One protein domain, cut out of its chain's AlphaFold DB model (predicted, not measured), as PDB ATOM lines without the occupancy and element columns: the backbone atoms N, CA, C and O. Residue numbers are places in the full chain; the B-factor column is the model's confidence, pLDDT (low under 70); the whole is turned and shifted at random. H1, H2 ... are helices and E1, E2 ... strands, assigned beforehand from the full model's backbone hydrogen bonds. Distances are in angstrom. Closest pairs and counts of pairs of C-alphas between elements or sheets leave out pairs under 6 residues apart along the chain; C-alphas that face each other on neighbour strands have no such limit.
ATOM      1  N   ASP A  30      40.316  18.489 180.517       64.94
ATOM      2  CA  ASP A  30      39.944  17.143 180.036       64.94
ATOM      3  C   ASP A  30      41.058  16.374 179.297       64.94
ATOM      4  O   ASP A  30      40.964  15.157 179.132       64.94
ATOM      5  N   ALA A  31      42.096  17.062 178.808       68.75
ATOM      6  CA  ALA A  31      43.185  16.454 178.038       68.75
ATOM      7  C   ALA A  31      44.487  16.277 178.846       68.75
ATOM      8  O   ALA A  31      45.459  15.708 178.338       68.75
ATOM      9  N   VAL A  32      44.518  16.740 180.098       73.62
ATOM     10  CA  VAL A  32      45.678  16.619 180.991       73.62
ATOM     11  C   VAL A  32      45.822  15.167 181.470       73.62
ATOM     12  O   VAL A  32      44.857  14.537 181.894       73.62
ATOM     13  N   GLY A  33      47.037  14.612 181.411       74.06
ATOM     14  CA  GLY A  33      47.344  13.255 181.891       74.06
ATOM     15  C   GLY A  33      47.124  12.117 180.885       74.06
ATOM     16  O   GLY A  33      47.377  10.957 181.217       74.06
ATOM     17  N   LEU A  34      46.711  12.424 179.650       80.88
ATOM     18  CA  LEU A  34      46.686  11.460 178.545       80.88
ATOM     19  C   LEU A  34      48.105  11.028 178.156       80.88
ATOM     20  O   LEU A  34      49.033  11.832 178.196       80.88
ATOM     21  N   ALA A  35      48.268   9.765 177.757       82.19
ATOM     22  CA  ALA A  35      49.547   9.258 177.270       82.19
ATOM     23  C   ALA A  35      49.870   9.833 175.880       82.19
ATOM     24  O   ALA A  35      49.023   9.794 174.987       82.19
ATOM     25  N   CYS A  36      51.095  10.321 175.683       80.56
ATOM     26  CA  CYS A  36      51.538  10.942 174.433       80.56
ATOM     27  C   CYS A  36      52.926  10.460 173.999       80.56
ATOM     28  O   CYS A  36      53.783  10.143 174.825       80.56
ATOM     29  N   TYR A  37      53.150  10.440 172.683       79.75
ATOM     30  CA  TYR A  37      54.468  10.222 172.075       79.75
ATOM     31  C   TYR A  37      54.924  11.432 171.262       79.75
ATOM     32  O   TYR A  37      56.122  11.673 171.126       79.75
ATOM     33  N   LYS A  38      53.970  12.188 170.714       73.69
ATOM     34  CA  LYS A  38      54.180  13.474 170.047       73.69
ATOM     35  C   LYS A  38      53.241  14.517 170.621       73.69
ATOM     36  O   LYS A  38      52.155  14.188 171.097       73.69
ATOM     37  N   ARG A  39      53.600  15.794 170.485       73.62
ATOM     38  CA  ARG A  39      52.731  16.896 170.916       73.62
ATOM     39  C   ARG A  39      51.335  16.854 170.277       73.62
ATOM     40  O   ARG A  39      50.353  17.197 170.926       73.62
ATOM     41  N   THR A  40      51.228  16.395 169.028       74.00
ATOM     42  CA  THR A  40      49.946  16.266 168.308       74.00
ATOM     43  C   THR A  40      48.974  15.264 168.933       74.00
ATOM     44  O   THR A  40      47.783  15.318 168.636       74.00
ATOM     45  N   ASP A  41      49.464  14.360 169.785       75.00
ATOM     46  CA  ASP A  41      48.650  13.326 170.432       75.00
ATOM     47  C   ASP A  41      47.850  13.896 171.614       75.00
ATOM     48  O   ASP A  41      46.799  13.364 171.963       75.00
ATOM     49  N   CYS A  42      48.287  15.033 172.168       71.06
ATOM     50  CA  CYS A  42      47.606  15.756 173.245       71.06
ATOM     51  C   CYS A  42      46.394  16.581 172.778       71.06
ATOM     52  O   CYS A  42      45.814  17.336 173.558       71.06
ATOM     53  N   GLY A  43      45.995  16.436 171.510       66.69
ATOM     54  CA  GLY A  43      44.839  17.101 170.919       66.69
ATOM     55  C   GLY A  43      45.196  18.225 169.944       66.69
ATOM     56  O   GLY A  43      46.330  18.683 169.834       66.69
ATOM     57  N   TYR A  44      44.187  18.667 169.190       54.44
ATOM     58  CA  TYR A  44      44.346  19.620 168.080       54.44
ATOM     59  C   TYR A  44      44.457  21.090 168.531       54.44
ATOM     60  O   TYR A  44      44.646  21.984 167.705       54.44
ATOM     61  N   VAL A  45      44.297  21.362 169.829       54.91
ATOM     62  CA  VAL A  45      44.322  22.715 170.397       54.91
ATOM     63  C   VAL A  45      45.700  22.940 171.035       54.91
ATOM     64  O   VAL A  45      46.135  22.090 171.806       54.91
ATOM     65  N   PRO A  46      46.414  24.041 170.732       57.25
ATOM     66  CA  PRO A  46      47.851  24.218 171.011       57.25
ATOM     67  C   PRO A  46      48.262  24.333 172.496       57.25
ATOM     68  O   PRO A  46      49.348  24.834 172.784       57.25
ATOM     69  N   ALA A  47      47.437  23.878 173.438       56.62
ATOM     70  CA  ALA A  47      47.599  24.133 174.865       56.62
ATOM     71  C   ALA A  47      48.587  23.206 175.589       56.62
ATOM     72  O   ALA A  47      49.215  23.642 176.543       56.62
ATOM     73  N   LEU A  48      48.755  21.956 175.148       69.44
ATOM     74  CA  LEU A  48      49.474  20.941 175.927       69.44
ATOM     75  C   LEU A  48      50.798  20.539 175.262       69.44
ATOM     76  O   LEU A  48      50.909  20.479 174.032       69.44
ATOM     77  N   ALA A  49      51.802  20.277 176.096       76.56
ATOM     78  CA  ALA A  49      53.090  19.707 175.730       76.56
ATOM     79  C   ALA A  49      53.165  18.244 176.186       76.56
ATOM     80  O   ALA A  49      52.502  17.849 177.145       76.56
ATOM     81  N   CYS A  50      53.962  17.436 175.486       79.56
ATOM     82  CA  CYS A  50      54.192  16.050 175.872       79.56
ATOM     83  C   CYS A  50      55.414  15.981 176.792       79.56
ATOM     84  O   CYS A  50      56.547  16.023 176.315       79.56
ATOM     85  N   ILE A  51      55.179  15.906 178.101       80.38
ATOM     86  CA  ILE A  51      56.215  15.855 179.138       80.38
ATOM     87  C   ILE A  51      56.166  14.465 179.763       80.38
ATOM     88  O   ILE A  51      55.109  14.005 180.183       80.38
ATOM     89  N   ASP A  52      57.293  13.750 179.765       80.06
ATOM     90  CA  ASP A  52      57.400  12.406 180.348       80.06
ATOM     91  C   ASP A  52      56.280  11.445 179.903       80.06
ATOM     92  O   ASP A  52      55.694  10.710 180.701       80.06
ATOM     93  N   SER A  53      55.977  11.437 178.597       80.81
ATOM     94  CA  SER A  53      54.910  10.644 177.957       80.81
ATOM     95  C   SER A  53      53.483  10.945 178.431       80.81
ATOM     96  O   SER A  53      52.575  10.147 178.189       80.81
ATOM     97  N   LYS A  54      53.264  12.100 179.069       84.31
ATOM     98  CA  LYS A  54      51.954  12.600 179.486       84.31
ATOM     99  C   LYS A  54      51.697  14.012 178.963       84.31
ATOM    100  O   LYS A  54      52.608  14.818 178.806       84.31
ATOM    101  N   CYS A  55      50.435  14.315 178.693       81.88
ATOM    102  CA  CYS A  55      50.012  15.648 178.284       81.88
ATOM    103  C   CYS A  55      49.925  16.578 179.498       81.88
ATOM    104  O   CYS A  55      49.081  16.374 180.372       81.88
ATOM    105  N   GLU A  56      50.783  17.598 179.541       80.62
ATOM    106  CA  GLU A  56      50.869  18.578 180.633       80.62
ATOM    107  C   GLU A  56      51.019  20.018 180.104       80.62
ATOM    108  O   GLU A  56      51.298  20.248 178.923       80.62
ATOM    109  N   TYR A  57      50.802  21.012 180.975       79.88
ATOM    110  CA  TYR A  57      51.003  22.428 180.646       79.88
ATOM    111  C   TYR A  57      52.499  22.743 180.453       79.88
ATOM    112  O   TYR A  57      53.340  22.333 181.255       79.88
ATOM    113  N   CYS A  58      52.837  23.480 179.386       78.06
ATOM    114  CA  CYS A  58      54.230  23.779 179.014       78.06
ATOM    115  C   CYS A  58      54.839  24.820 179.982       78.06
ATOM    116  O   CYS A  58      54.208  25.843 180.239       78.06
ATOM    117  N   ARG A  59      56.064  24.631 180.500       76.12
ATOM    118  CA  ARG A  59      56.672  25.582 181.457       76.12
ATOM    119  C   ARG A  59      57.556  26.619 180.748       76.12
ATOM    120  O   ARG A  59      58.461  26.228 180.020       76.12
ATOM    121  N   PRO A  60      57.410  27.935 181.005       66.25
ATOM    122  CA  PRO A  60      58.104  28.993 180.251       66.25
ATOM    123  C   PRO A  60      59.640  28.959 180.325       66.25
ATOM    124  O   PRO A  60      60.311  29.571 179.491       66.25
ATOM    125  N   THR A  61      60.204  28.254 181.307       60.47
ATOM    126  CA  THR A  61      61.650  28.083 181.497       60.47
ATOM    127  C   THR A  61      62.242  26.896 180.735       60.47
ATOM    128  O   THR A  61      63.465  26.779 180.685       60.47
ATOM    129  N   ALA A  62      61.420  26.019 180.155       61.38
ATOM    130  CA  ALA A  62      61.863  24.795 179.501       61.38
ATOM    131  C   ALA A  62      61.316  24.697 178.062       61.38
ATOM    132  O   ALA A  62      60.227  25.169 177.743       61.38
ATOM    133  N   ASN A  63      62.101  24.117 177.147       67.50
ATOM    134  CA  ASN A  63      61.740  23.967 175.729       67.50
ATOM    135  C   ASN A  63      60.781  22.777 175.508       67.50
ATOM    136  O   ASN A  63      60.919  22.055 174.521       67.50
ATOM    137  N   ASP A  64      59.814  22.576 176.406       72.94
ATOM    138  CA  ASP A  64      58.971  21.369 176.473       72.94
ATOM    139  C   ASP A  64      58.002  21.256 175.287       72.94
ATOM    140  O   ASP A  64      57.399  20.222 175.023       72.94
ATOM    141  N   CYS A  65      57.845  22.346 174.541       75.31
ATOM    142  CA  CYS A  65      56.887  22.446 173.460       75.31
ATOM    143  C   CYS A  65      57.414  21.907 172.109       75.31
ATOM    144  O   CYS A  65      56.689  21.994 171.111       75.31
ATOM    145  N   ASN A  66      58.660  21.413 172.055       74.38
ATOM    146  CA  ASN A  66      59.333  20.944 170.839       74.38
ATOM    147  C   ASN A  66      59.527  19.418 170.855       74.38
ATOM    148  O   ASN A  66      59.924  18.853 171.867       74.38
ATOM    149  N   ASP A  67      59.292  18.758 169.715       68.00
ATOM    150  CA  ASP A  67      59.358  17.290 169.598       68.00
ATOM    151  C   ASP A  67      60.805  16.741 169.555       68.00
ATOM    152  O   ASP A  67      61.031  15.549 169.786       68.00
ATOM    153  N   HIS A  68      61.801  17.585 169.245       68.88
ATOM    154  CA  HIS A  68      63.209  17.191 169.138       68.88
ATOM    155  C   HIS A  68      64.153  18.124 169.916       68.88
ATOM    156  O   HIS A  68      63.964  19.344 169.923       68.88
ATOM    157  N   PRO A  69      65.221  17.579 170.533       62.09
ATOM    158  CA  PRO A  69      66.224  18.380 171.225       62.09
ATOM    159  C   PRO A  69      66.987  19.260 170.220       62.09
ATOM    160  O   PRO A  69      67.764  18.760 169.410       62.09
ATOM    161  N   GLY A  70      66.761  20.576 170.282       61.78
ATOM    162  CA  GLY A  70      67.366  21.573 169.387       61.78
ATOM    163  C   GLY A  70      66.370  22.299 168.479       61.78
ATOM    164  O   GLY A  70      66.707  23.356 167.943       61.78
ATOM    165  N   ASP A  71      65.138  21.797 168.363       65.69
ATOM    166  CA  ASP A  71      64.055  22.541 167.729       65.69
ATOM    167  C   ASP A  71      63.549  23.616 168.696       65.69
ATOM    168  O   ASP A  71      63.269  23.351 169.859       65.69
ATOM    169  N   VAL A  72      63.473  24.856 168.215       69.75
ATOM    170  CA  VAL A  72      62.965  26.031 168.953       69.75
ATOM    171  C   VAL A  72      61.800  26.678 168.200       69.75
ATOM    172  O   VAL A  72      61.607  27.890 168.248       69.75
ATOM    173  N   ALA A  73      61.052  25.882 167.432       69.12
ATOM    174  CA  ALA A  73      59.939  26.363 166.616       69.12
ATOM    175  C   ALA A  73      58.772  26.866 167.479       69.12
ATOM    176  O   ALA A  73      58.104  27.836 167.112       69.12
ATOM    177  N   TYR A  74      58.571  26.248 168.646       75.62
ATOM    178  CA  TYR A  74      57.500  26.577 169.576       75.62
ATOM    179  C   TYR A  74      58.045  26.996 170.941       75.62
ATOM    180  O   TYR A  74      59.040  26.456 171.431       75.62
ATOM    181  N   ARG A  75      57.359  27.952 171.569       77.31
ATOM    182  CA  ARG A  75      57.652  28.481 172.903       77.31
ATOM    183  C   ARG A  75      56.375  28.533 173.740       77.31
ATOM    184  O   ARG A  75      55.295  28.766 173.201       77.31
ATOM    185  N   CYS A  76      56.488  28.337 175.051       79.00
ATOM    186  CA  CYS A  76      55.368  28.536 175.972       79.00
ATOM    187  C   CYS A  76      55.036  30.022 176.078       79.00
ATOM    188  O   CYS A  76      55.930  30.843 176.304       79.00
ATOM    189  N   GLN A  77      53.755  30.346 175.994       78.25
ATOM    190  CA  GLN A  77      53.220  31.635 176.388       78.25
ATOM    191  C   GLN A  77      52.170  31.414 177.474       78.25
ATOM    192  O   GLN A  77      51.280  30.577 177.322       78.25
ATOM    193  N   VAL A  78      52.320  32.136 178.585       78.44
ATOM    194  CA  VAL A  78      51.396  32.076 179.723       78.44
ATOM    195  C   VAL A  78      50.083  32.755 179.335       78.44
ATOM    196  O   VAL A  78      50.083  33.756 178.614       78.44
ATOM    197  N   VAL A  79      48.958  32.181 179.761       73.50
ATOM    198  CA  VAL A  79      47.629  32.765 179.577       73.50
ATOM    199  C   VAL A  79      47.443  33.854 180.624       73.50
ATOM    200  O   VAL A  79      47.231  33.565 181.798       73.50
ATOM    201  N   GLU A  80      47.516  35.104 180.187       75.44
ATOM    202  CA  GLU A  80      47.216  36.269 181.015       75.44
ATOM    203  C   GLU A  80      45.770  36.718 180.775       75.44
ATOM    204  O   GLU A  80      45.338  36.879 179.629       75.44
ATOM    205  N   VAL A  81      45.015  36.931 181.850       70.88
ATOM    206  CA  VAL A  81      43.650  37.465 181.815       70.88
ATOM    207  C   VAL A  81      43.623  38.802 182.536       70.88
ATOM    208  O   VAL A  81      44.236  38.978 183.584       70.88
ATOM    209  N   VAL A  82      42.940  39.777 181.942       72.12
ATOM    210  CA  VAL A  82      42.803  41.113 182.525       72.12
ATOM    211  C   VAL A  82      41.815  41.034 183.682       72.12
ATOM    212  O   VAL A  82      40.650  40.692 183.475       72.12
ATOM    213  N   ASN A  83      42.271  41.363 184.888       66.62
ATOM    214  CA  ASN A  83      41.415  41.413 186.061       66.62
ATOM    215  C   ASN A  83      40.614  42.730 186.050       66.62
ATOM    216  O   ASN A  83      41.180  43.826 186.069       66.62
ATOM    217  N   GLU A  84      39.282  42.638 185.990       59.75
ATOM    218  CA  GLU A  84      38.381  43.799 185.870       59.75
ATOM    219  C   GLU A  84      38.464  44.760 187.070       59.75
ATOM    220  O   GLU A  84      38.140  45.941 186.933       59.75
ATOM    221  N   ALA A  85      38.910  44.286 188.239       60.97
ATOM    222  CA  ALA A  85      38.979  45.088 189.460       60.97
ATOM    223  C   ALA A  85      40.227  45.988 189.545       60.97
ATOM    224  O   ALA A  85      40.177  47.045 190.175       60.97
ATOM    225  N   THR A  86      41.336  45.582 188.925       63.69
ATOM    226  CA  THR A  86      42.639  46.268 189.013       63.69
ATOM    227  C   THR A  86      43.117  46.807 187.665       63.69
ATOM    228  O   THR A  86      43.945  47.714 187.633       63.69
ATOM    229  N   GLY A  87      42.580  46.299 186.550       62.91
ATOM    230  CA  GLY A  87      43.062  46.607 185.202       62.91
ATOM    231  C   GLY A  87      44.435  46.002 184.890       62.91
ATOM    232  O   GLY A  87      45.009  46.308 183.846       62.91
ATOM    233  N   GLU A  88      44.960  45.158 185.782       65.38
ATOM    234  CA  GLU A  88      46.239  44.467 185.640       65.38
ATOM    235  C   GLU A  88      46.029  43.067 185.039       65.38
ATOM    236  O   GLU A  88      44.968  42.454 185.190       65.38
ATOM    237  N   THR A  89      47.023  42.578 184.299       71.38
ATOM    238  CA  THR A  89      47.021  41.236 183.711       71.38
ATOM    239  C   THR A  89      47.522  40.217 184.732       71.38
ATOM    240  O   THR A  89      48.635  40.335 185.235       71.38
ATOM    241  N   GLU A  90      46.711  39.201 185.031       74.88
ATOM    242  CA  GLU A  90      47.055  38.116 185.955       74.88
ATOM    243  C   GLU A  90      47.111  36.768 185.212       74.88
ATOM    244  O   GLU A  90      46.269  36.511 184.344       74.88
ATOM    245  N   PRO A  91      48.088  35.890 185.509       72.25
ATOM    246  CA  PRO A  91      48.164  34.571 184.893       72.25
ATOM    247  C   PRO A  91      47.042  33.656 185.404       72.25
ATOM    248  O   PRO A  91      46.738  33.621 186.596       72.25
ATOM    249  N   GLN A  92      46.438  32.878 184.506       73.81
ATOM    250  CA  GLN A  92      45.520  31.805 184.896       73.81
ATOM    251  C   GLN A  92      46.286  30.588 185.420       73.81
ATOM    252  O   GLN A  92      47.358  30.261 184.918       73.81
ATOM    253  N   TYR A  93      45.701  29.874 186.382       74.12
ATOM    254  CA  TYR A  93      46.260  28.645 186.948       74.12
ATOM    255  C   TYR A  93      45.419  27.430 186.544       74.12
ATOM    256  O   TYR A  93      44.191  27.473 186.594       74.12
ATOM    257  N   GLY A  94      46.086  26.344 186.156       72.25
ATOM    258  CA  GLY A  94      45.497  25.034 185.882       72.25
ATOM    259  C   GLY A  94      46.098  23.947 186.777       72.25
ATOM    260  O   GLY A  94      47.123  24.153 187.429       72.25
ATOM    261  N   LEU A  95      45.449  22.784 186.817       72.38
ATOM    262  CA  LEU A  95      45.908  21.612 187.570       72.38
ATOM    263  C   LEU A  95      46.712  20.663 186.671       72.38
ATOM    264  O   LEU A  95      46.294  20.355 185.556       72.38
ATOM    265  N   THR A  96      47.853  20.171 187.155       73.31
ATOM    266  CA  THR A  96      48.612  19.096 186.494       73.31
ATOM    267  C   THR A  96      47.985  17.726 186.753       73.31
ATOM    268  O   THR A  96      47.158  17.561 187.648       73.31
ATOM    269  N   ALA A  97      48.443  16.697 186.031       72.06
ATOM    270  CA  ALA A  97      48.042  15.306 186.273       72.06
ATOM    271  C   ALA A  97      48.380  14.806 187.698       72.06
ATOM    272  O   ALA A  97      47.821  13.810 188.151       72.06
ATOM    273  N   ALA A  98      49.294  15.490 188.399       74.94
ATOM    274  CA  ALA A  98      49.659  15.227 189.789       74.94
ATOM    275  C   ALA A  98      48.833  16.042 190.811       74.94
ATOM    276  O   ALA A  98      49.001  15.845 192.013       74.94
ATOM    277  N   GLY A  99      47.947  16.937 190.357       69.56
ATOM    278  CA  GLY A  99      47.150  17.823 191.213       69.56
ATOM    279  C   GLY A  99      47.889  19.077 191.694       69.56
ATOM    280  O   GLY A  99      47.422  19.745 192.613       69.56
ATOM    281  N   GLU A 100      49.037  19.408 191.098       78.75
ATOM    282  CA  GLU A 100      49.770  20.641 191.402       78.75
ATOM    283  C   GLU A 100      49.201  21.815 190.597       78.75
ATOM    284  O   GLU A 100      48.819  21.657 189.436       78.75
ATOM    285  N   THR A 101      49.165  23.004 191.200       73.44
ATOM    286  CA  THR A 101      48.744  24.233 190.521       73.44
ATOM    287  C   THR A 101      49.909  24.812 189.722       73.44
ATOM    288  O   THR A 101      50.985  25.074 190.258       73.44
ATOM    289  N   VAL A 102      49.708  24.993 188.418       75.12
ATOM    290  CA  VAL A 102      50.711  25.537 187.493       75.12
ATOM    291  C   VAL A 102      50.067  26.628 186.649       75.12
ATOM    292  O   VAL A 102      48.879  26.567 186.344       75.12
ATOM    293  N   GLU A 103      50.841  27.643 186.276       74.75
ATOM    294  CA  GLU A 103      50.395  28.676 185.340       74.75
ATOM    295  C   GLU A 103      49.985  28.027 184.012       74.75
ATOM    296  O   GLU A 103      50.775  27.339 183.360       74.75
ATOM    297  N   ALA A 104      48.731  28.226 183.616       71.31
ATOM    298  CA  ALA A 104      48.208  27.730 182.361       71.31
ATOM    299  C   ALA A 104      48.959  28.425 181.222       71.31
ATOM    300  O   ALA A 104      48.860  29.636 181.022       71.31
ATOM    301  N   ALA A 105      49.728  27.652 180.467       74.00
ATOM    302  CA  ALA A 105      50.484  28.133 179.327       74.00
ATOM    303  C   ALA A 105      50.215  27.242 178.120       74.00
ATOM    304  O   ALA A 105      50.040  26.033 178.247       74.00
ATOM    305  N   TYR A 106      50.200  27.857 176.943       75.38
ATOM    306  CA  TYR A 106      50.010  27.185 175.664       75.38
ATOM    307  C   TYR A 106      51.239  27.404 174.799       75.38
ATOM    308  O   TYR A 106      51.962  28.393 174.952       75.38
ATOM    309  N   CYS A 107      51.504  26.490 173.871       76.38
ATOM    310  CA  CYS A 107      52.666  26.644 173.017       76.38
ATOM    311  C   CYS A 107      52.322  27.353 171.719       76.38
ATOM    312  O   CYS A 107      51.659  26.806 170.830       76.38
ATOM    313  N   VAL A 108      52.860  28.556 171.608       74.62
ATOM    314  CA  VAL A 108      52.818  29.388 170.416       74.62
ATOM    315  C   VAL A 108      54.064  29.190 169.584       74.62
ATOM    316  O   VAL A 108      55.108  28.745 170.058       74.62
ATOM    317  N   GLU A 109      53.947  29.531 168.314       72.81
ATOM    318  CA  GLU A 109      55.098  29.666 167.438       72.81
ATOM    319  C   GLU A 109      56.024  30.787 167.942       72.81
ATOM    320  O   GLU A 109      55.560  31.776 168.520       72.81
ATOM    321  N   LYS A 110      57.339  30.640 167.757       73.19
ATOM    322  CA  LYS A 110      58.310  31.651 168.201       73.19
ATOM    323  C   LYS A 110      58.100  33.010 167.517       73.19
ATOM    324  O   LYS A 110      57.640  33.108 166.380       73.19
TER     325      LYS A 110
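AT A GLANCE: This is residues 30 to 110 of the 459 residues of an uncharacterized protein of Phytophthora ramorum (UniProt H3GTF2). Three short two-stranded ribbons, E3 with E8, E4 with E5 and E6 with E7, meet end to end as a three-armed Y, where Val 78, Pro 91 and Glu 103 come together. The E4 and E5 hairpin is the arm reaching out along the long axis; a fourth ribbon, the E1 and E2 hairpin, lies near E8 with the short helix H1 beside it, and the long loop of residues 58 to 73 swings out at the end far from E4 and E5. The printed part has 81 residues, with one named helix and then eight named strands, in four antiparallel sheets of two. The class is mostly strand, with 34 residues in named elements, under half. The whole is compact, with a radius of gyration of the C-alphas of 13.1 A, and spans 42 by 28 by 22 A.

IN THESE COORDINATES: Begin at Asp 30 and go on to C-alpha 39 at (52.731, 16.896, 170.916), where H1, residues 39 to 42, starts. E1 is residues 48 to 51, 9.0 A long, and E2 is residues 54 to 57, 9.9 A. After the loop, find C-alpha 74 at (57.500, 26.577, 169.576), where E3 begins; it runs 13.1 A to residue 78. E4 is residues 80 to 82, E5 89 to 91, E6 93 to 95 and E7 101 to 103. E8, residues 105 to 109, runs 12.8 A to C-alpha 109 at (55.098, 29.666, 167.438).

HOW THE PARTS SIT: H1 comes closest to E1 at the C-alphas of Arg 39 and Cys 50, 5.2 A apart. H1 is too short for an O i to N i+4 pair; its one O i to N i+3 pair is within hydrogen-bond range. E1 and E2 form a hairpin, with N 49 and O 56 within hydrogen-bond range at 2.9 A. The closest C-alphas of E1 and E8 are those of Leu 48 and Tyr 106, 6.3 A apart. E3 is antiparallel to E8, with N 75 and O 108 at 2.8 A, and runs on into E4 at 35 degrees. In the hairpin E4 and E5, N 81 and O 90 are at 2.8 A. E5 runs on into E6 at 13 degrees; in the hairpin E6 and E7, N 94 and O 102 are at 2.8 A. E7 runs on into E8 at 30 degrees. The closest C-alphas of E5 and E7 are those of Pro 91 and Glu 103, 6.3 A apart. H1 and E4 are apart.

THE WHOLE: The outline is elongated, but only just; the C-alphas farthest apart are those of Pro 69 and Ala 85, 42.3 A. The printed part has no cut. The link from E2 to E3 is long, 16 residues. Mean pLDDT of the printed part is 72.0, with 26 residues under 70, among them 43 to 48, 67 to 73 and 83 to 88.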